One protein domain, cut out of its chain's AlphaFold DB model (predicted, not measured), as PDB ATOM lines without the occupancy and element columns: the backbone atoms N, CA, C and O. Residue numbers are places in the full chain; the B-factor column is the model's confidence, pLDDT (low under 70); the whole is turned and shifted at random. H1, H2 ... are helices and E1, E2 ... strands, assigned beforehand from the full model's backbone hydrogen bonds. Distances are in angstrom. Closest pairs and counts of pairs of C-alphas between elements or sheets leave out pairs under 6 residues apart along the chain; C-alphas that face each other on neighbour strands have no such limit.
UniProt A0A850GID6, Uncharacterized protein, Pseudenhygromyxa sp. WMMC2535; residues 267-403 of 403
ATOM      1  N   ALA A 267       7.111  26.087 -16.358       81.50
ATOM      2  CA  ALA A 267       7.847  25.696 -17.567       81.50
ATOM      3  C   ALA A 267       9.388  25.784 -17.463       81.50
ATOM      4  O   ALA A 267      10.079  26.017 -18.452       81.50
ATOM      5  N   ALA A 268       9.954  25.563 -16.270       81.62
ATOM      6  CA  ALA A 268      11.404  25.521 -16.046       81.62
ATOM      7  C   ALA A 268      12.041  24.191 -16.506       81.62
ATOM      8  O   ALA A 268      12.734  23.521 -15.734       81.62
ATOM      9  N   GLY A 269      11.769  23.763 -17.739       84.19
ATOM     10  CA  GLY A 269      12.262  22.511 -18.310       84.19
ATOM     11  C   GLY A 269      11.666  22.200 -19.683       84.19
ATOM     12  O   GLY A 269      11.000  23.041 -20.286       84.19
ATOM     13  N   ASP A 270      11.895  20.976 -20.157       85.25
ATOM     14  CA  ASP A 270      11.367  20.482 -21.431       85.25
ATOM     15  C   ASP A 270       9.885  20.117 -21.280       85.25
ATOM     16  O   ASP A 270       9.525  19.369 -20.361       85.25
ATOM     17  N   CYS A 271       9.025  20.603 -22.178       84.94
ATOM     18  CA  CYS A 271       7.602  20.271 -22.128       84.94
ATOM     19  C   CYS A 271       7.360  18.783 -22.401       84.94
ATOM     20  O   CYS A 271       7.971  18.164 -23.275       84.94
ATOM     21  N   SER A 272       6.409  18.207 -21.673       80.88
ATOM     22  CA  SER A 272       5.844  16.910 -22.021       80.88
ATOM     23  C   SER A 272       4.963  17.077 -23.262       80.88
ATOM     24  O   SER A 272       4.137  17.979 -23.306       80.88
ATOM     25  N   PHE A 273       5.155  16.222 -24.271       79.31
ATOM     26  CA  PHE A 273       4.351  16.197 -25.508       79.31
ATOM     27  C   PHE A 273       4.188  17.558 -26.210       79.31
ATOM     28  O   PHE A 273       3.143  17.825 -26.795       79.31
ATOM     29  N   ASP A 274       5.220  18.402 -26.160       79.62
ATOM     30  CA  ASP A 274       5.206  19.745 -26.748       79.62
ATOM     31  C   ASP A 274       4.059  20.645 -26.221       79.62
ATOM     32  O   ASP A 274       3.546  21.501 -26.947       79.62
ATOM     33  N   ASN A 275       3.647  20.469 -24.952       84.69
ATOM     34  CA  ASN A 275       2.717  21.387 -24.292       84.69
ATOM     35  C   ASN A 275       2.917  21.469 -22.764       84.69
ATOM     36  O   ASN A 275       2.365  20.680 -21.996       84.69
ATOM     37  N   CYS A 276       3.645  22.483 -22.290       85.94
ATOM     38  CA  CYS A 276       3.859  22.698 -20.854       85.94
ATOM     39  C   CYS A 276       2.594  23.135 -20.104       85.94
ATOM     40  O   CYS A 276       2.537  22.999 -18.881       85.94
ATOM     41  N   VAL A 277       1.613  23.701 -20.809       87.38
ATOM     42  CA  VAL A 277       0.383  24.236 -20.212       87.38
ATOM     43  C   VAL A 277      -0.610  23.122 -19.907       87.38
ATOM     44  O   VAL A 277      -1.281  23.200 -18.883       87.38
ATOM     45  N   GLU A 278      -0.684  22.097 -20.754       87.50
ATOM     46  CA  GLU A 278      -1.649  20.998 -20.602       87.50
ATOM     47  C   GLU A 278      -1.023  19.746 -19.973       87.50
ATOM     48  O   GLU A 278      -1.640  19.101 -19.129       87.50
ATOM     49  N   GLU A 279       0.229  19.431 -20.318       86.19
ATOM     50  CA  GLU A 279       0.865  18.147 -19.979       86.19
ATOM     51  C   GLU A 279       1.974  18.288 -18.921       86.19
ATOM     52  O   GLU A 279       2.402  17.312 -18.297       86.19
ATOM     53  N   GLY A 280       2.449  19.511 -18.685       90.12
ATOM     54  CA  GLY A 280       3.543  19.809 -17.765       90.12
ATOM     55  C   GLY A 280       4.930  19.640 -18.394       90.12
ATOM     56  O   GLY A 280       5.095  19.674 -19.612       90.12
ATOM     57  N   TRP A 281       5.969  19.500 -17.569       92.00
ATOM     58  CA  TRP A 281       7.368  19.547 -18.015       92.00
ATOM     59  C   TRP A 281       8.300  18.672 -17.177       92.00
ATOM     60  O   TRP A 281       7.949  18.173 -16.104       92.00
ATOM     61  N   LYS A 282       9.525  18.484 -17.671       91.81
ATOM     62  CA  LYS A 282      10.600  17.774 -16.976       91.81
ATOM     63  C   LYS A 282      11.850  18.633 -16.893       91.81
ATOM     64  O   LYS A 282      12.288  19.211 -17.879       91.81
ATOM     65  N   THR A 283      12.471  18.636 -15.721       89.19
ATOM     66  CA  THR A 283      13.730  19.345 -15.473       89.19
ATOM     67  C   THR A 283      14.803  18.337 -15.086       89.19
ATOM     68  O   THR A 283      14.647  17.587 -14.116       89.19
ATOM     69  N   SER A 284      15.905  18.296 -15.830       86.75
ATOM     70  CA  SER A 284      17.068  17.479 -15.477       86.75
ATOM     71  C   SER A 284      17.934  18.200 -14.448       86.75
ATOM     72  O   SER A 284      18.300  19.354 -14.638       86.75
ATOM     73  N   THR A 285      18.278  17.507 -13.364       83.81
ATOM     74  CA  THR A 285      19.196  17.997 -12.324       83.81
ATOM     75  C   THR A 285      20.239  16.928 -12.005       83.81
ATOM     76  O   THR A 285      20.028  15.754 -12.320       83.81
ATOM     77  N   ASP A 286      21.316  17.293 -11.306       81.75
ATOM     78  CA  ASP A 286      22.337  16.334 -10.847       81.75
ATOM     79  C   ASP A 286      21.764  15.246  -9.923       81.75
ATOM     80  O   ASP A 286      22.265  14.124  -9.873       81.75
ATOM     81  N   ALA A 287      20.673  15.552  -9.213       81.94
ATOM     82  CA  ALA A 287      19.971  14.605  -8.351       81.94
ATOM     83  C   ALA A 287      19.000  13.680  -9.118       81.94
ATOM     84  O   ALA A 287      18.420  12.772  -8.517       81.94
ATOM     85  N   GLY A 288      18.796  13.907 -10.421       86.94
ATOM     86  CA  GLY A 288      17.861  13.183 -11.283       86.94
ATOM     87  C   GLY A 288      16.792  14.080 -11.916       86.94
ATOM     88  O   GLY A 288      16.830  15.308 -11.817       86.94
ATOM     89  N   THR A 289      15.817  13.461 -12.582       90.88
ATOM     90  CA  THR A 289      14.738  14.177 -13.279       90.88
ATOM     91  C   THR A 289      13.621  14.579 -12.319       90.88
ATOM     92  O   THR A 289      13.023  13.730 -11.655       90.88
ATOM     93  N   ILE A 290      13.305  15.870 -12.287       91.81
ATOM     94  CA  ILE A 290      12.100  16.421 -11.667       91.81
ATOM     95  C   ILE A 290      10.987  16.379 -12.718       91.81
ATOM     96  O   ILE A 290      11.206  16.791 -13.855       91.81
ATOM     97  N   THR A 291       9.819  15.840 -12.370       93.31
ATOM     98  CA  THR A 291       8.665  15.743 -13.284       93.31
ATOM     99  C   THR A 291       7.508  16.558 -12.742       93.31
ATOM    100  O   THR A 291       7.084  16.326 -11.611       93.31
ATOM    101  N   THR A 292       6.972  17.457 -13.552       93.94
ATOM    102  CA  THR A 292       5.830  18.300 -13.215       93.94
ATOM    103  C   THR A 292       4.669  17.972 -14.138       93.94
ATOM    104  O   THR A 292       4.858  17.901 -15.346       93.94
ATOM    105  N   ASN A 293       3.482  17.769 -13.569       92.81
ATOM    106  CA  ASN A 293       2.257  17.502 -14.321       92.81
ATOM    107  C   ASN A 293       1.204  18.551 -13.972       92.81
ATOM    108  O   ASN A 293       1.056  18.919 -12.799       92.81
ATOM    109  N   CYS A 294       0.457  18.998 -14.974       90.31
ATOM    110  CA  CYS A 294      -0.649  19.918 -14.766       90.31
ATOM    111  C   CYS A 294      -1.804  19.236 -14.037       90.31
ATOM    112  O   CYS A 294      -2.063  18.042 -14.199       90.31
ATOM    113  N   ARG A 295      -2.503  20.001 -13.200       84.31
ATOM    114  CA  ARG A 295      -3.756  19.546 -12.601       84.31
ATOM    115  C   ARG A 295      -4.889  19.844 -13.570       84.31
ATOM    116  O   ARG A 295      -4.927  20.928 -14.130       84.31
ATOM    117  N   PHE A 296      -5.806  18.890 -13.734       82.81
ATOM    118  CA  PHE A 296      -6.998  19.045 -14.581       82.81
ATOM    119  C   PHE A 296      -6.689  19.595 -15.986       82.81
ATOM    120  O   PHE A 296      -7.458  20.385 -16.523       82.81
ATOM    121  N   ASP A 297      -5.556  19.170 -16.550       80.88
ATOM    122  CA  ASP A 297      -5.110  19.488 -17.907       80.88
ATOM    123  C   ASP A 297      -4.827  20.986 -18.165       80.88
ATOM    124  O   ASP A 297      -4.729  21.398 -19.318       80.88
ATOM    125  N   ASN A 298      -4.674  21.823 -17.122       86.75
ATOM    126  CA  ASN A 298      -4.253  23.220 -17.289       86.75
ATOM    127  C   ASN A 298      -3.448  23.778 -16.099       86.75
ATOM    128  O   ASN A 298      -3.978  24.201 -15.070       86.75
ATOM    129  N   CYS A 299      -2.130  23.867 -16.274       88.56
ATOM    130  CA  CYS A 299      -1.204  24.397 -15.276       88.56
ATOM    131  C   CYS A 299      -1.432  25.880 -14.930       88.56
ATOM    132  O   CYS A 299      -1.089  26.298 -13.822       88.56
ATOM    133  N   LEU A 300      -1.958  26.685 -15.857       88.31
ATOM    134  CA  LEU A 300      -2.083  28.138 -15.686       88.31
ATOM    135  C   LEU A 300      -3.360  28.560 -14.953       88.31
ATOM    136  O   LEU A 300      -3.414  29.680 -14.440       88.31
ATOM    137  N   THR A 301      -4.347  27.668 -14.865       87.62
ATOM    138  CA  THR A 301      -5.587  27.876 -14.104       87.62
ATOM    139  C   THR A 301      -5.620  27.057 -12.819       87.62
ATOM    140  O   THR A 301      -5.957  27.576 -11.757       87.62
ATOM    141  N   ASP A 302      -5.208  25.790 -12.883       86.88
ATOM    142  CA  ASP A 302      -5.405  24.821 -11.799       86.88
ATOM    143  C   ASP A 302      -4.125  24.511 -11.009       86.88
ATOM    144  O   ASP A 302      -4.161  23.863  -9.953       86.88
ATOM    145  N   GLY A 303      -2.983  25.001 -11.494       90.88
ATOM    146  CA  GLY A 303      -1.667  24.715 -10.944       90.88
ATOM    147  C   GLY A 303      -1.148  23.327 -11.329       90.88
ATOM    148  O   GLY A 303      -1.629  22.676 -12.257       90.88
ATOM    149  N   TRP A 304      -0.125  22.860 -10.621       94.00
ATOM    150  CA  TRP A 304       0.627  21.664 -11.006       94.00
ATOM    151  C   TRP A 304       1.152  20.880  -9.807       94.00
ATOM    152  O   TRP A 304       1.367  21.427  -8.726       94.00
ATOM    153  N   ASP A 305       1.394  19.589 -10.004       94.25
ATOM    154  CA  ASP A 305       2.061  18.723  -9.034       94.25
ATOM    155  C   ASP A 305       3.462  18.364  -9.547       94.25
ATOM    156  O   ASP A 305       3.633  17.870 -10.661       94.25
ATOM    157  N   THR A 306       4.480  18.592  -8.718       94.06
ATOM    158  CA  THR A 306       5.885  18.308  -9.036       94.06
ATOM    159  C   THR A 306       6.390  17.127  -8.220       94.06
ATOM    160  O   THR A 306       6.268  17.118  -6.999       94.06
ATOM    161  N   SER A 307       7.004  16.144  -8.871       92.88
ATOM    162  CA  SER A 307       7.637  14.976  -8.259       92.88
ATOM    163  C   SER A 307       9.156  15.065  -8.371       92.88
ATOM    164  O   SER A 307       9.704  15.224  -9.461       92.88
ATOM    165  N   PHE A 308       9.838  14.937  -7.236       90.88
ATOM    166  CA  PHE A 308      11.294  14.986  -7.147       90.88
ATOM    167  C   PHE A 308      11.913  13.585  -7.168       90.88
ATOM    168  O   PHE A 308      11.295  12.624  -6.685       90.88
ATOM    169  N   PRO A 309      13.188  13.471  -7.580       85.25
ATOM    170  CA  PRO A 309      13.996  12.296  -7.285       85.25
ATOM    171  C   PRO A 309      13.929  11.946  -5.788       85.25
ATOM    172  O   PRO A 309      14.058  12.811  -4.913       85.25
ATOM    173  N   GLY A 310      13.659  10.674  -5.484       83.38
ATOM    174  CA  GLY A 310      13.442  10.191  -4.113       83.38
ATOM    175  C   GLY A 310      11.989  10.230  -3.618       83.38
ATOM    176  O   GLY A 310      11.755  10.007  -2.433       83.38
ATOM    177  N   GLY A 311      11.009  10.500  -4.492       86.19
ATOM    178  CA  GLY A 311       9.578  10.270  -4.225       86.19
ATOM    179  C   GLY A 311       8.862  11.367  -3.431       86.19
ATOM    180  O   GLY A 311       7.703  11.207  -3.058       86.19
ATOM    181  N   ARG A 312       9.534  12.491  -3.167       89.81
ATOM    182  CA  ARG A 312       8.903  13.684  -2.583       89.81
ATOM    183  C   ARG A 312       8.064  14.392  -3.644       89.81
ATOM    184  O   ARG A 312       8.464  14.418  -4.804       89.81
ATOM    185  N   THR A 313       6.972  15.032  -3.237       92.00
ATOM    186  CA  THR A 313       6.123  15.827  -4.135       92.00
ATOM    187  C   THR A 313       5.904  17.243  -3.602       92.00
ATOM    188  O   THR A 313       5.903  17.458  -2.391       92.00
ATOM    189  N   ALA A 314       5.741  18.213  -4.497       93.44
ATOM    190  CA  ALA A 314       5.281  19.566  -4.202       93.44
ATOM    191  C   ALA A 314       3.998  19.851  -4.984       93.44
ATOM    192  O   ALA A 314       3.815  19.321  -6.076       93.44
ATOM    193  N   GLN A 315       3.129  20.685  -4.421       94.12
ATOM    194  CA  GLN A 315       1.867  21.075  -5.049       94.12
ATOM    195  C   GLN A 315       1.834  22.577  -5.243       94.12
ATOM    196  O   GLN A 315       1.967  23.316  -4.268       94.12
ATOM    197  N   THR A 316       1.589  23.021  -6.463       94.44
ATOM    198  CA  THR A 316       1.442  24.429  -6.802       94.44
ATOM    199  C   THR A 316      -0.004  24.735  -7.137       94.44
ATOM    200  O   THR A 316      -0.670  23.946  -7.804       94.44
ATOM    201  N   ARG A 317      -0.507  25.869  -6.646       92.62
ATOM    202  CA  ARG A 317      -1.867  26.349  -6.911       92.62
ATOM    203  C   ARG A 317      -1.828  27.796  -7.365       92.62
ATOM    204  O   ARG A 317      -1.170  28.617  -6.722       92.62
ATOM    205  N   CYS A 318      -2.565  28.095  -8.426       90.56
ATOM    206  CA  CYS A 318      -2.769  29.463  -8.872       90.56
ATOM    207  C   CYS A 318      -3.552  30.253  -7.825       90.56
ATOM    208  O   CYS A 318      -4.443  29.727  -7.150       90.56
ATOM    209  N   ARG A 319      -3.206  31.529  -7.671       84.50
ATOM    210  CA  ARG A 319      -3.986  32.451  -6.849       84.50
ATOM    211  C   ARG A 319      -5.125  32.995  -7.705       84.50
ATOM    212  O   ARG A 319      -4.905  33.340  -8.855       84.50
ATOM    213  N   PHE A 320      -6.333  33.025  -7.142       82.06
ATOM    214  CA  PHE A 320      -7.535  33.545  -7.814       82.06
ATOM    215  C   PHE A 320      -7.766  32.969  -9.227       82.06
ATOM    216  O   PHE A 320      -8.201  33.680 -10.127       82.06
ATOM    217  N   ASP A 321      -7.475  31.674  -9.398       78.81
ATOM    218  CA  ASP A 321      -7.710  30.890 -10.620       78.81
ATOM    219  C   ASP A 321      -6.899  31.321 -11.864       78.81
ATOM    220  O   ASP A 321      -7.134  30.805 -12.958       78.81
ATOM    221  N   ASN A 322      -5.911  32.221 -11.719       85.06
ATOM    222  CA  ASN A 322      -4.993  32.591 -12.802       85.06
ATOM    223  C   ASN A 322      -3.559  32.836 -12.298       85.06
ATOM    224  O   ASN A 322      -3.230  33.868 -11.709       85.06
ATOM    225  N   CYS A 323      -2.671  31.887 -12.598       87.56
ATOM    226  CA  CYS A 323      -1.266  31.956 -12.209       87.56
ATOM    227  C   CYS A 323      -0.523  33.155 -12.823       87.56
ATOM    228  O   CYS A 323       0.437  33.642 -12.229       87.56
ATOM    229  N   MET A 324      -0.936  33.632 -14.000       88.56
ATOM    230  CA  MET A 324      -0.185  34.637 -14.761       88.56
ATOM    231  C   MET A 324      -0.555  36.082 -14.424       88.56
ATOM    232  O   MET A 324       0.203  36.984 -14.788       88.56
ATOM    233  N   SER A 325      -1.670  36.303 -13.719       87.00
ATOM    234  CA  SER A 325      -2.036  37.614 -13.170       87.00
ATOM    235  C   SER A 325      -1.608  37.764 -11.715       87.00
ATOM    236  O   SER A 325      -0.983  38.753 -11.344       87.00
ATOM    237  N   ASP A 326      -1.895  36.764 -10.881       84.62
ATOM    238  CA  ASP A 326      -1.802  36.901  -9.421       84.62
ATOM    239  C   ASP A 326      -0.624  36.134  -8.803       84.62
ATOM    240  O   ASP A 326      -0.295  36.294  -7.617       84.62
ATOM    241  N   GLY A 327       0.031  35.295  -9.602       90.69
ATOM    242  CA  GLY A 327       1.048  34.360  -9.151       90.69
ATOM    243  C   GLY A 327       0.452  33.086  -8.546       90.69
ATOM    244  O   GLY A 327      -0.707  32.722  -8.761       90.69
ATOM    245  N   TRP A 328       1.266  32.365  -7.783       93.81
ATOM    246  CA  TRP A 328       0.936  31.025  -7.301       93.81
ATOM    247  C   TRP A 328       1.655  30.690  -5.998       93.81
ATOM    248  O   TRP A 328       2.710  31.243  -5.687       93.81
ATOM    249  N   ASP A 329       1.104  29.745  -5.242       93.88
ATOM    250  CA  ASP A 329       1.710  29.233  -4.014       93.88
ATOM    251  C   ASP A 329       2.125  27.769  -4.211       93.88
ATOM    252  O   ASP A 329       1.323  26.932  -4.623       93.88
ATOM    253  N   THR A 330       3.382  27.450  -3.898       94.12
ATOM    254  CA  THR A 330       3.957  26.097  -3.982       94.12
ATOM    255  C   THR A 330       4.155  25.528  -2.584       94.12
ATOM    256  O   THR A 330       4.923  26.061  -1.789       94.12
ATOM    257  N   SER A 331       3.496  24.420  -2.271       92.69
ATOM    258  CA  SER A 331       3.587  23.725  -0.986       92.69
ATOM    259  C   SER A 331       4.503  22.508  -1.091       92.69
ATOM    260  O   SER A 331       4.285  21.619  -1.910       92.69
ATOM    261  N   PHE A 332       5.518  22.453  -0.233       90.62
ATOM    262  CA  PHE A 332       6.510  21.381  -0.156       90.62
ATOM    263  C   PHE A 332       6.239  20.443   1.031       90.62
ATOM    264  O   PHE A 332       5.574  20.828   2.002       90.62
ATOM    265  N   PRO A 333       6.845  19.238   1.050       83.75
ATOM    266  CA  PRO A 333       6.764  18.346   2.199       83.75
ATOM    267  C   PRO A 333       7.280  19.024   3.475       83.75
ATOM    268  O   PRO A 333       8.306  19.725   3.463       83.75
ATOM    269  N   GLY A 334       6.564  18.785   4.578       81.88
ATOM    270  CA  GLY A 334       6.842  19.383   5.886       81.88
ATOM    271  C   GLY A 334       6.194  20.753   6.120       81.88
ATOM    272  O   GLY A 334       6.645  21.470   7.004       81.88
ATOM    273  N   GLY A 335       5.177  21.133   5.334       84.75
ATOM    274  CA  GLY A 335       4.391  22.361   5.552       84.75
ATOM    275  C   GLY A 335       5.088  23.655   5.122       84.75
ATOM    276  O   GLY A 335       4.665  24.741   5.498       84.75
ATOM    277  N   ARG A 336       6.171  23.544   4.352       89.44
ATOM    278  CA  ARG A 336       6.939  24.679   3.832       89.44
ATOM    279  C   ARG A 336       6.287  25.202   2.558       89.44
ATOM    280  O   ARG A 336       5.930  24.394   1.707       89.44
ATOM    281  N   THR A 337       6.198  26.515   2.388       91.25
ATOM    282  CA  THR A 337       5.574  27.134   1.212       91.25
ATOM    283  C   THR A 337       6.524  28.116   0.534       91.25
ATOM    284  O   THR A 337       7.247  28.844   1.210       91.25
ATOM    285  N   ALA A 338       6.542  28.111  -0.797       92.50
ATOM    286  CA  ALA A 338       7.046  29.217  -1.597       92.50
ATOM    287  C   ALA A 338       5.863  29.993  -2.175       92.50
ATOM    288  O   ALA A 338       4.844  29.394  -2.516       92.50
ATOM    289  N   GLN A 339       6.010  31.304  -2.294       93.69
ATOM    290  CA  GLN A 339       4.996  32.182  -2.855       93.69
ATOM    291  C   GLN A 339       5.588  32.953  -4.025       93.69
ATOM    292  O   GLN A 339       6.545  33.702  -3.844       93.69
ATOM    293  N   THR A 340       4.986  32.805  -5.196       93.56
ATOM    294  CA  THR A 340       5.307  33.591  -6.382       93.56
ATOM    295  C   THR A 340       4.255  34.671  -6.583       93.56
ATOM    296  O   THR A 340       3.059  34.420  -6.432       93.56
ATOM    297  N   ARG A 341       4.695  35.885  -6.913       92.31
ATOM    298  CA  ARG A 341       3.830  37.018  -7.254       92.31
ATOM    299  C   ARG A 341       4.261  37.608  -8.585       92.31
ATOM    300  O   ARG A 341       5.451  37.862  -8.779       92.31
ATOM    301  N   CYS A 342       3.297  37.850  -9.461       90.81
ATOM    302  CA  CYS A 342       3.549  38.566 -10.700       90.81
ATOM    303  C   CYS A 342       3.920  40.016 -10.409       90.81
ATOM    304  O   CYS A 342       3.392  40.645  -9.487       90.81
ATOM    305  N   ARG A 343       4.856  40.547 -11.191       85.62
ATOM    306  CA  ARG A 343       5.174  41.968 -11.157       85.62
ATOM    307  C   ARG A 343       4.128  42.709 -11.989       85.62
ATOM    308  O   ARG A 343       3.771  42.238 -13.058       85.62
ATOM    309  N   PHE A 344       3.613  43.819 -11.458       85.31
ATOM    310  CA  PHE A 344       2.560  44.627 -12.096       85.31
ATOM    311  C   PHE A 344       1.354  43.808 -12.595       85.31
ATOM    312  O   PHE A 344       0.750  44.143 -13.608       85.31
ATOM    313  N   ASP A 345       1.018  42.733 -11.874       85.44
ATOM    314  CA  ASP A 345      -0.072  41.808 -12.199       85.44
ATOM    315  C   ASP A 345       0.064  41.126 -13.584       85.44
ATOM    316  O   ASP A 345      -0.926  40.661 -14.149       85.44
ATOM    317  N   ASN A 346       1.287  41.045 -14.138       87.00
ATOM    318  CA  ASN A 346       1.569  40.361 -15.403       87.00
ATOM    319  C   ASN A 346       2.911  39.603 -15.390       87.00
ATOM    320  O   ASN A 346       3.974  40.129 -15.729       87.00
ATOM    321  N   CYS A 347       2.862  38.311 -15.058       89.00
ATOM    322  CA  CYS A 347       4.051  37.457 -15.042       89.00
ATOM    323  C   CYS A 347       4.687  37.271 -16.431       89.00
ATOM    324  O   CYS A 347       5.896  37.053 -16.520       89.00
ATOM    325  N   ALA A 348       3.891  37.322 -17.503       88.12
ATOM    326  CA  ALA A 348       4.347  37.025 -18.859       88.12
ATOM    327  C   ALA A 348       5.151  38.168 -19.493       88.12
ATOM    328  O   ALA A 348       5.988  37.906 -20.359       88.12
ATOM    329  N   GLU A 349       4.925  39.405 -19.045       88.75
ATOM    330  CA  GLU A 349       5.593  40.602 -19.571       88.75
ATOM    331  C   GLU A 349       6.648  41.159 -18.605       88.75
ATOM    332  O   GLU A 349       7.751  41.518 -19.021       88.75
ATOM    333  N   ASP A 350       6.349  41.175 -17.303       87.56
ATOM    334  CA  ASP A 350       7.173  41.866 -16.302       87.56
ATOM    335  C   ASP A 350       7.986  40.922 -15.406       87.56
ATOM    336  O   ASP A 350       8.862  41.357 -14.641       87.56
ATOM    337  N   GLY A 351       7.729  39.619 -15.509       90.44
ATOM    338  CA  GLY A 351       8.310  38.587 -14.664       90.44
ATOM    339  C   GLY A 351       7.648  38.510 -13.287       90.44
ATOM    340  O   GLY A 351       6.550  39.013 -13.047       90.44
ATOM    341  N   TRP A 352       8.321  37.846 -12.352       92.69
ATOM    342  CA  TRP A 352       7.758  37.518 -11.043       92.69
ATOM    343  C   TRP A 352       8.818  37.494  -9.950       92.69
ATOM    344  O   TRP A 352      10.004  37.315 -10.221       92.69
ATOM    345  N   ASP A 353       8.374  37.625  -8.705       92.50
ATOM    346  CA  ASP A 353       9.204  37.426  -7.520       92.50
ATOM    347  C   ASP A 353       8.721  36.182  -6.766       92.50
ATOM    348  O   ASP A 353       7.527  36.039  -6.493       92.50
ATOM    349  N   THR A 354       9.643  35.285  -6.413       91.75
ATOM    350  CA  THR A 354       9.355  34.051  -5.668       91.75
ATOM    351  C   THR A 354      10.020  34.104  -4.299       91.75
ATOM    352  O   THR A 354      11.243  34.049  -4.192       91.75
ATOM    353  N   SER A 355       9.223  34.175  -3.237       91.38
ATOM    354  CA  SER A 355       9.685  34.014  -1.858       91.38
ATOM    355  C   SER A 355       9.741  32.528  -1.503       91.38
ATOM    356  O   SER A 355       8.725  31.838  -1.554       91.38
ATOM    357  N   LEU A 356      10.922  32.027  -1.154       88.88
ATOM    358  CA  LEU A 356      11.189  30.632  -0.813       88.88
ATOM    359  C   LEU A 356      10.980  30.350   0.687       88.88
ATOM    360  O   LEU A 356      10.946  31.277   1.501       88.88
ATOM    361  N   PRO A 357      10.879  29.067   1.100       85.88
ATOM    362  CA  PRO A 357      10.592  28.720   2.494       85.88
ATOM    363  C   PRO A 357      11.656  29.127   3.519       85.88
ATOM    364  O   PRO A 357      11.384  29.100   4.715       85.88
ATOM    365  N   ASP A 358      12.875  29.428   3.078       82.31
ATOM    366  CA  ASP A 358      13.967  29.925   3.922       82.31
ATOM    367  C   ASP A 358      13.930  31.457   4.104       82.31
ATOM    368  O   ASP A 358      14.801  32.019   4.765       82.31
ATOM    369  N   GLY A 359      12.914  32.128   3.548       84.75
ATOM    370  CA  GLY A 359      12.739  33.578   3.597       84.75
ATOM    371  C   GLY A 359      13.481  34.327   2.493       84.75
ATOM    372  O   GLY A 359      13.338  35.545   2.384       84.75
ATOM    373  N   THR A 360      14.253  33.632   1.655       87.38
ATOM    374  CA  THR A 360      14.909  34.267   0.514       87.38
ATOM    375  C   THR A 360      13.894  34.623  -0.568       87.38
ATOM    376  O   THR A 360      12.875  33.955  -0.728       87.38
ATOM    377  N   THR A 361      14.138  35.707  -1.303       90.31
ATOM    378  CA  THR A 361      13.313  36.092  -2.456       90.31
ATOM    379  C   THR A 361      14.165  36.084  -3.709       90.31
ATOM    380  O   THR A 361      15.286  36.590  -3.710       90.31
ATOM    381  N   VAL A 362      13.619  35.488  -4.759       90.62
ATOM    382  CA  VAL A 362      14.273  35.273  -6.043       90.62
ATOM    383  C   VAL A 362      13.528  36.089  -7.085       90.62
ATOM    384  O   VAL A 362      12.299  36.042  -7.126       90.62
ATOM    385  N   GLN A 363      14.250  36.863  -7.890       91.50
ATOM    386  CA  GLN A 363      13.635  37.788  -8.843       91.50
ATOM    387  C   GLN A 363      13.778  37.259 -10.258       91.50
ATOM    388  O   GLN A 363      14.894  37.047 -10.720       91.50
ATOM    389  N   THR A 364      12.666  37.123 -10.967       91.31
ATOM    390  CA  THR A 364      12.650  36.785 -12.387       91.31
ATOM    391  C   THR A 364      12.276  38.008 -13.217       91.31
ATOM    392  O   THR A 364      11.429  38.825 -12.832       91.31
ATOM    393  N   ARG A 365      12.949  38.174 -14.353       91.44
ATOM    394  CA  ARG A 365      12.666  39.216 -15.344       91.44
ATOM    395  C   ARG A 365      12.552  38.590 -16.719       91.44
ATOM    396  O   ARG A 365      13.402  37.782 -17.088       91.44
ATOM    397  N   CYS A 366      11.541  39.004 -17.468       90.94
ATOM    398  CA  CYS A 366      11.411  38.624 -18.863       90.94
ATOM    399  C   CYS A 366      12.527  39.255 -19.690       90.94
ATOM    400  O   CYS A 366      12.861  40.433 -19.517       90.94
ATOM    401  N   ASN A 367      13.091  38.481 -20.607       84.19
ATOM    402  CA  ASN A 367      13.941  39.036 -21.644       84.19
ATOM    403  C   ASN A 367      13.036  39.828 -22.598       84.19
ATOM    404  O   ASN A 367      11.947  39.371 -22.927       84.19
ATOM    405  N   PHE A 368      13.445  41.046 -22.962       84.94
ATOM    406  CA  PHE A 368      12.709  41.921 -23.891       84.94
ATOM    407  C   PHE A 368      11.200  42.077 -23.595       84.94
ATOM    408  O   PHE A 368      10.405  42.308 -24.502       84.94
ATOM    409  N   SER A 369      10.816  41.998 -22.313       86.00
ATOM    410  CA  SER A 369       9.425  42.090 -21.841       86.00
ATOM    411  C   SER A 369       8.485  40.989 -22.355       86.00
ATOM    412  O   SER A 369       7.273  41.193 -22.388       86.00
ATOM    413  N   LYS A 370       9.014  39.819 -22.743       87.06
ATOM    414  CA  LYS A 370       8.210  38.658 -23.148       87.06
ATOM    415  C   LYS A 370       8.814  37.344 -22.664       87.06
ATOM    416  O   LYS A 370       9.598  36.702 -23.357       87.06
ATOM    417  N   CYS A 371       8.421  36.898 -21.474       86.19
ATOM    418  CA  CYS A 371       9.013  35.717 -20.845       86.19
ATOM    419  C   CYS A 371       8.855  34.446 -21.691       86.19
ATOM    420  O   CYS A 371       9.768  33.632 -21.748       86.19
ATOM    421  N   PHE A 372       7.706  34.263 -22.340       86.62
ATOM    422  CA  PHE A 372       7.386  33.000 -23.012       86.62
ATOM    423  C   PHE A 372       7.721  32.961 -24.505       86.62
ATOM    424  O   PHE A 372       7.560  31.910 -25.123       86.62
ATOM    425  N   GLU A 373       8.223  34.072 -25.048       87.31
ATOM    426  CA  GLU A 373       8.790  34.154 -26.400       87.31
ATOM    427  C   GLU A 373      10.321  34.267 -26.322       87.31
ATOM    428  O   GLU A 373      11.039  33.476 -26.923       87.31
ATOM    429  N   ASP A 374      10.833  35.187 -25.498       86.81
ATOM    430  CA  ASP A 374      12.259  35.539 -25.449       86.81
ATOM    431  C   ASP A 374      13.011  34.907 -24.260       86.81
ATOM    432  O   ASP A 374      14.220  35.105 -24.074       86.81
ATOM    433  N   GLY A 375      12.305  34.164 -23.409       88.94
ATOM    434  CA  GLY A 375      12.840  33.583 -22.185       88.94
ATOM    435  C   GLY A 375      12.920  34.575 -21.021       88.94
ATOM    436  O   GLY A 375      12.432  35.708 -21.068       88.94
ATOM    437  N   TRP A 376      13.567  34.162 -19.936       91.25
ATOM    438  CA  TRP A 376      13.684  34.957 -18.712       91.25
ATOM    439  C   TRP A 376      15.029  34.765 -18.021       91.25
ATOM    440  O   TRP A 376      15.775  33.829 -18.291       91.25
ATOM    441  N   THR A 377      15.349  35.670 -17.101       90.81
ATOM    442  CA  THR A 377      16.505  35.546 -16.209       90.81
ATOM    443  C   THR A 377      16.042  35.611 -14.759       90.81
ATOM    444  O   THR A 377      15.319  36.533 -14.378       90.81
ATOM    445  N   THR A 378      16.478  34.651 -13.947       88.88
ATOM    446  CA  THR A 378      16.170  34.538 -12.520       88.88
ATOM    447  C   THR A 378      17.421  34.820 -11.688       88.88
ATOM    448  O   THR A 378      18.377  34.049 -11.711       88.88
ATOM    449  N   SER A 379      17.417  35.913 -10.929       88.88
ATOM    450  CA  SER A 379      18.510  36.315 -10.038       88.88
ATOM    451  C   SER A 379      18.362  35.683  -8.657       88.88
ATOM    452  O   SER A 379      17.353  35.883  -7.974       88.88
ATOM    453  N   LEU A 380      19.393  34.954  -8.238       84.19
ATOM    454  CA  LEU A 380      19.459  34.227  -6.975       84.19
ATOM    455  C   LEU A 380      20.066  35.081  -5.847       84.19
ATOM    456  O   LEU A 380      20.883  35.968  -6.109       84.19
ATOM    457  N   PRO A 381      19.732  34.800  -4.571       76.19
ATOM    458  CA  PRO A 381      20.226  35.571  -3.422       76.19
ATOM    459  C   PRO A 381      21.754  35.582  -3.248       76.19
ATOM    460  O   PRO A 381      22.300  36.476  -2.612       76.19
ATOM    461  N   ASN A 382      22.451  34.588  -3.797       76.94
ATOM    462  CA  ASN A 382      23.913  34.466  -3.782       76.94
ATOM    463  C   ASN A 382      24.605  35.293  -4.890       76.94
ATOM    464  O   ASN A 382      25.820  35.196  -5.039       76.94
ATOM    465  N   GLY A 383      23.848  36.062  -5.682       81.69
ATOM    466  CA  GLY A 383      24.362  36.875  -6.785       81.69
ATOM    467  C   GLY A 383      24.514  36.131  -8.113       81.69
ATOM    468  O   GLY A 383      24.853  36.762  -9.112       81.69
ATOM    469  N   THR A 384      24.244  34.822  -8.166       84.75
ATOM    470  CA  THR A 384      24.209  34.086  -9.439       84.75
ATOM    471  C   THR A 384      22.874  34.301 -10.146       84.75
ATOM    472  O   THR A 384      21.862  34.570  -9.502       84.75
ATOM    473  N   SER A 385      22.839  34.145 -11.464       87.12
ATOM    474  CA  SER A 385      21.604  34.194 -12.249       87.12
ATOM    475  C   SER A 385      21.443  32.918 -13.058       87.12
ATOM    476  O   SER A 385      22.421  32.455 -13.634       87.12
ATOM    477  N   VAL A 386      20.219  32.405 -13.135       84.81
ATOM    478  CA  VAL A 386      19.835  31.349 -14.076       84.81
ATOM    479  C   VAL A 386      19.171  32.018 -15.265       84.81
ATOM    480  O   VAL A 386      18.217  32.780 -15.083       84.81
ATOM    481  N   ARG A 387      19.669  31.764 -16.472       88.81
ATOM    482  CA  ARG A 387      19.035  32.252 -17.698       88.81
ATOM    483  C   ARG A 387      18.271  31.106 -18.333       88.81
ATOM    484  O   ARG A 387      18.802  30.015 -18.450       88.81
ATOM    485  N   CYS A 388      17.031  31.351 -18.723       87.50
ATOM    486  CA  CYS A 388      16.204  30.403 -19.447       87.50
ATOM    487  C   CYS A 388      15.884  30.990 -20.817       87.50
ATOM    488  O   CYS A 388      15.327  32.084 -20.895       87.50
ATOM    489  N   ASP A 389      16.230  30.273 -21.882       88.38
ATOM    490  CA  ASP A 389      15.911  30.655 -23.257       88.38
ATOM    491  C   ASP A 389      14.826  29.713 -23.810       88.38
ATOM    492  O   ASP A 389      14.881  28.492 -23.604       88.38
ATOM    493  N   CYS A 390      13.829  30.279 -24.495       86.81
ATOM    494  CA  CYS A 390      12.750  29.502 -25.100       86.81
ATOM    495  C   CYS A 390      13.265  28.656 -26.261       86.81
ATOM    496  O   CYS A 390      14.057  29.106 -27.093       86.81
ATOM    497  N   GLN A 391      12.795  27.414 -26.350       79.12
ATOM    498  CA  GLN A 391      13.138  26.564 -27.480       79.12
ATOM    499  C   GLN A 391      12.348  27.010 -28.714       79.12
ATOM    500  O   GLN A 391      11.134  26.847 -28.766       79.12
ATOM    501  N   PHE A 392      13.046  27.534 -29.728       82.50
ATOM    502  CA  PHE A 392      12.433  28.078 -30.952       82.50
ATOM    503  C   PHE A 392      11.436  29.214 -30.680       82.50
ATOM    504  O   PHE A 392      10.375  29.256 -31.300       82.50
ATOM    505  N   ASP A 393      11.780  30.098 -29.742       85.44
ATOM    506  CA  ASP A 393      10.977  31.269 -29.368       85.44
ATOM    507  C   ASP A 393       9.572  30.917 -28.819       85.44
ATOM    508  O   ASP A 393       8.657  31.735 -28.852       85.44
ATOM    509  N   ASP A 394       9.386  29.684 -28.322       84.69
ATOM    510  CA  ASP A 394       8.124  29.200 -27.749       84.69
ATOM    511  C   ASP A 394       8.357  28.364 -26.481       84.69
ATOM    512  O   ASP A 394       8.540  27.144 -26.517       84.69
ATOM    513  N   CYS A 395       8.318  29.026 -25.326       84.81
ATOM    514  CA  CYS A 395       8.444  28.346 -24.040       84.81
ATOM    515  C   CYS A 395       7.185  27.565 -23.632       84.81
ATOM    516  O   CYS A 395       7.286  26.669 -22.796       84.81
ATOM    517  N   LEU A 396       5.999  27.899 -24.155       84.25
ATOM    518  CA  LEU A 396       4.748  27.253 -23.736       84.25
ATOM    519  C   LEU A 396       4.549  25.913 -24.439       84.25
ATOM    520  O   LEU A 396       4.146  24.939 -23.803       84.25
ATOM    521  N   GLY A 397       4.852  25.868 -25.735       82.12
ATOM    522  CA  GLY A 397       4.829  24.644 -26.517       82.12
ATOM    523  C   GLY A 397       6.082  23.807 -26.295       82.12
ATOM    524  O   GLY A 397       5.999  22.611 -26.063       82.12
ATOM    525  N   ARG A 398       7.277  24.400 -26.325       79.44
ATOM    526  CA  ARG A 398       8.522  23.606 -26.415       79.44
ATOM    527  C   ARG A 398       9.382  23.628 -25.165       79.44
ATOM    528  O   ARG A 398      10.305  22.827 -25.033       79.44
ATOM    529  N   GLY A 399       9.049  24.498 -24.224       81.44
ATOM    530  CA  GLY A 399       9.733  24.602 -22.948       81.44
ATOM    531  C   GLY A 399      10.926  25.535 -23.022       81.44
ATOM    532  O   GLY A 399      11.227  26.153 -24.049       81.44
ATOM    533  N   ALA A 400      11.615  25.641 -21.896       85.88
ATOM    534  CA  ALA A 400      12.756  26.522 -21.744       85.88
ATOM    535  C   ALA A 400      13.995  25.720 -21.365       85.88
ATOM    536  O   ALA A 400      13.950  24.822 -20.521       85.88
ATOM    537  N   LYS A 401      15.130  26.079 -21.963       83.19
ATOM    538  CA  LYS A 401      16.427  25.565 -21.536       83.19
ATOM    539  C   LYS A 401      17.061  26.567 -20.585       83.19
ATOM    540  O   LYS A 401      17.359  27.683 -20.996       83.19
ATOM    541  N   CYS A 402      17.283  26.145 -19.345       82.50
ATOM    542  CA  CYS A 402      17.871  26.982 -18.306       82.50
ATOM    543  C   CYS A 402      19.338  26.611 -18.041       82.50
ATOM    544  O   CYS A 402      19.648  25.420 -17.940       82.50
ATOM    545  N   ASN A 403      20.223  27.603 -17.923       76.25
ATOM    546  CA  ASN A 403      21.650  27.440 -17.627       76.25
ATOM    547  C   ASN A 403      22.170  28.375 -16.533       76.25
ATOM    548  O   ASN A 403      21.580  29.462 -16.316       76.25
TER     549      ASN A 403
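AT A GLANCE: This is residues 267 to 403 of the 403 residues of an uncharacterized protein of Pseudenhygromyxa sp. WMMC2535 (UniProt A0A850GID6). One sheet of eleven antiparallel strands curls into a barrel-like ring that its strands do not close: the edge strands E1 and E11 are not neighbours, and the unnamed stretch 267 to 280 runs by the opening. Four short helices, H1 to H4, stand in an arc along one rim of this ring. The printed part has 137 residues with eleven named strands and four named helices, in the order E1 E2 H1 E3 E4 H2 E5 E6 H3 E7 E8 H4 E9 E10 E11; the sheet's order is E1 to E11 in turn, and the class is mixed. The whole is compact, with a radius of gyration of the C-alphas of 13.8 A, and spans 37 by 34 by 33 A.

HOW THE PARTS SIT: Past residues 267 to 280, find the hairpin of E1, residues 281 to 285, and E2, residues 288 to 294, antiparallel at 162 degrees, with N 283 and O 290 2.9 A apart. After H1, residues 299 to 302, comes the hairpin of E3, residues 304 to 307, and E4, residues 313 to 318, with N 306 and O 314 at 2.8 A. E3 is also the antiparallel neighbour of E2, with N 293 and O 305 at 2.9 A. H2, residues 323 to 326, precedes the hairpin of E5, residues 328 to 332, and E6, residues 336 to 342, with N 330 and O 338 at 2.8 A. H3, residues 347 to 350, precedes the hairpin of E7, residues 352 to 355, and E8, residues 361 to 366, with N 354 and O 362 at 2.9 A. After H4, residues 371 to 374, look for a meander, each strand the antiparallel neighbour of the one before: E9, residues 376 to 379, E10, residues 385 to 390, and E11, residues 400 to 402, with N 378 and O 386 at 2.8 A and N 389 and O 401 at 3.0 A. The four helices are on the sheet, at the sheet's level, with heights of 1.0, 0.9, 1.0 and 1.6 A. H3 and H4 touch, their closest C-alphas, Ala 348 and Cys 371, 5.2 A apart. Each helix is too short for an O i to N i+4 pair, and its one O i to N i+3 pair is not within hydrogen-bond range.

IN THESE COORDINATES: Find C-alpha 281 at (7.368, 19.547, -18.015), where E1 begins. E2 measures 20.0 A from first to last C-alpha and E6 20.4 A. E11 ends at C-alpha 402, (17.871, 26.982, -18.306).

THE WHOLE: The two C-alphas farthest apart, Gly 334 and Phe 392, are 38.3 A apart. The printed part has no cut, and no link is long. The mean pLDDT of the printed part is 87.3, and no printed residue is under 70.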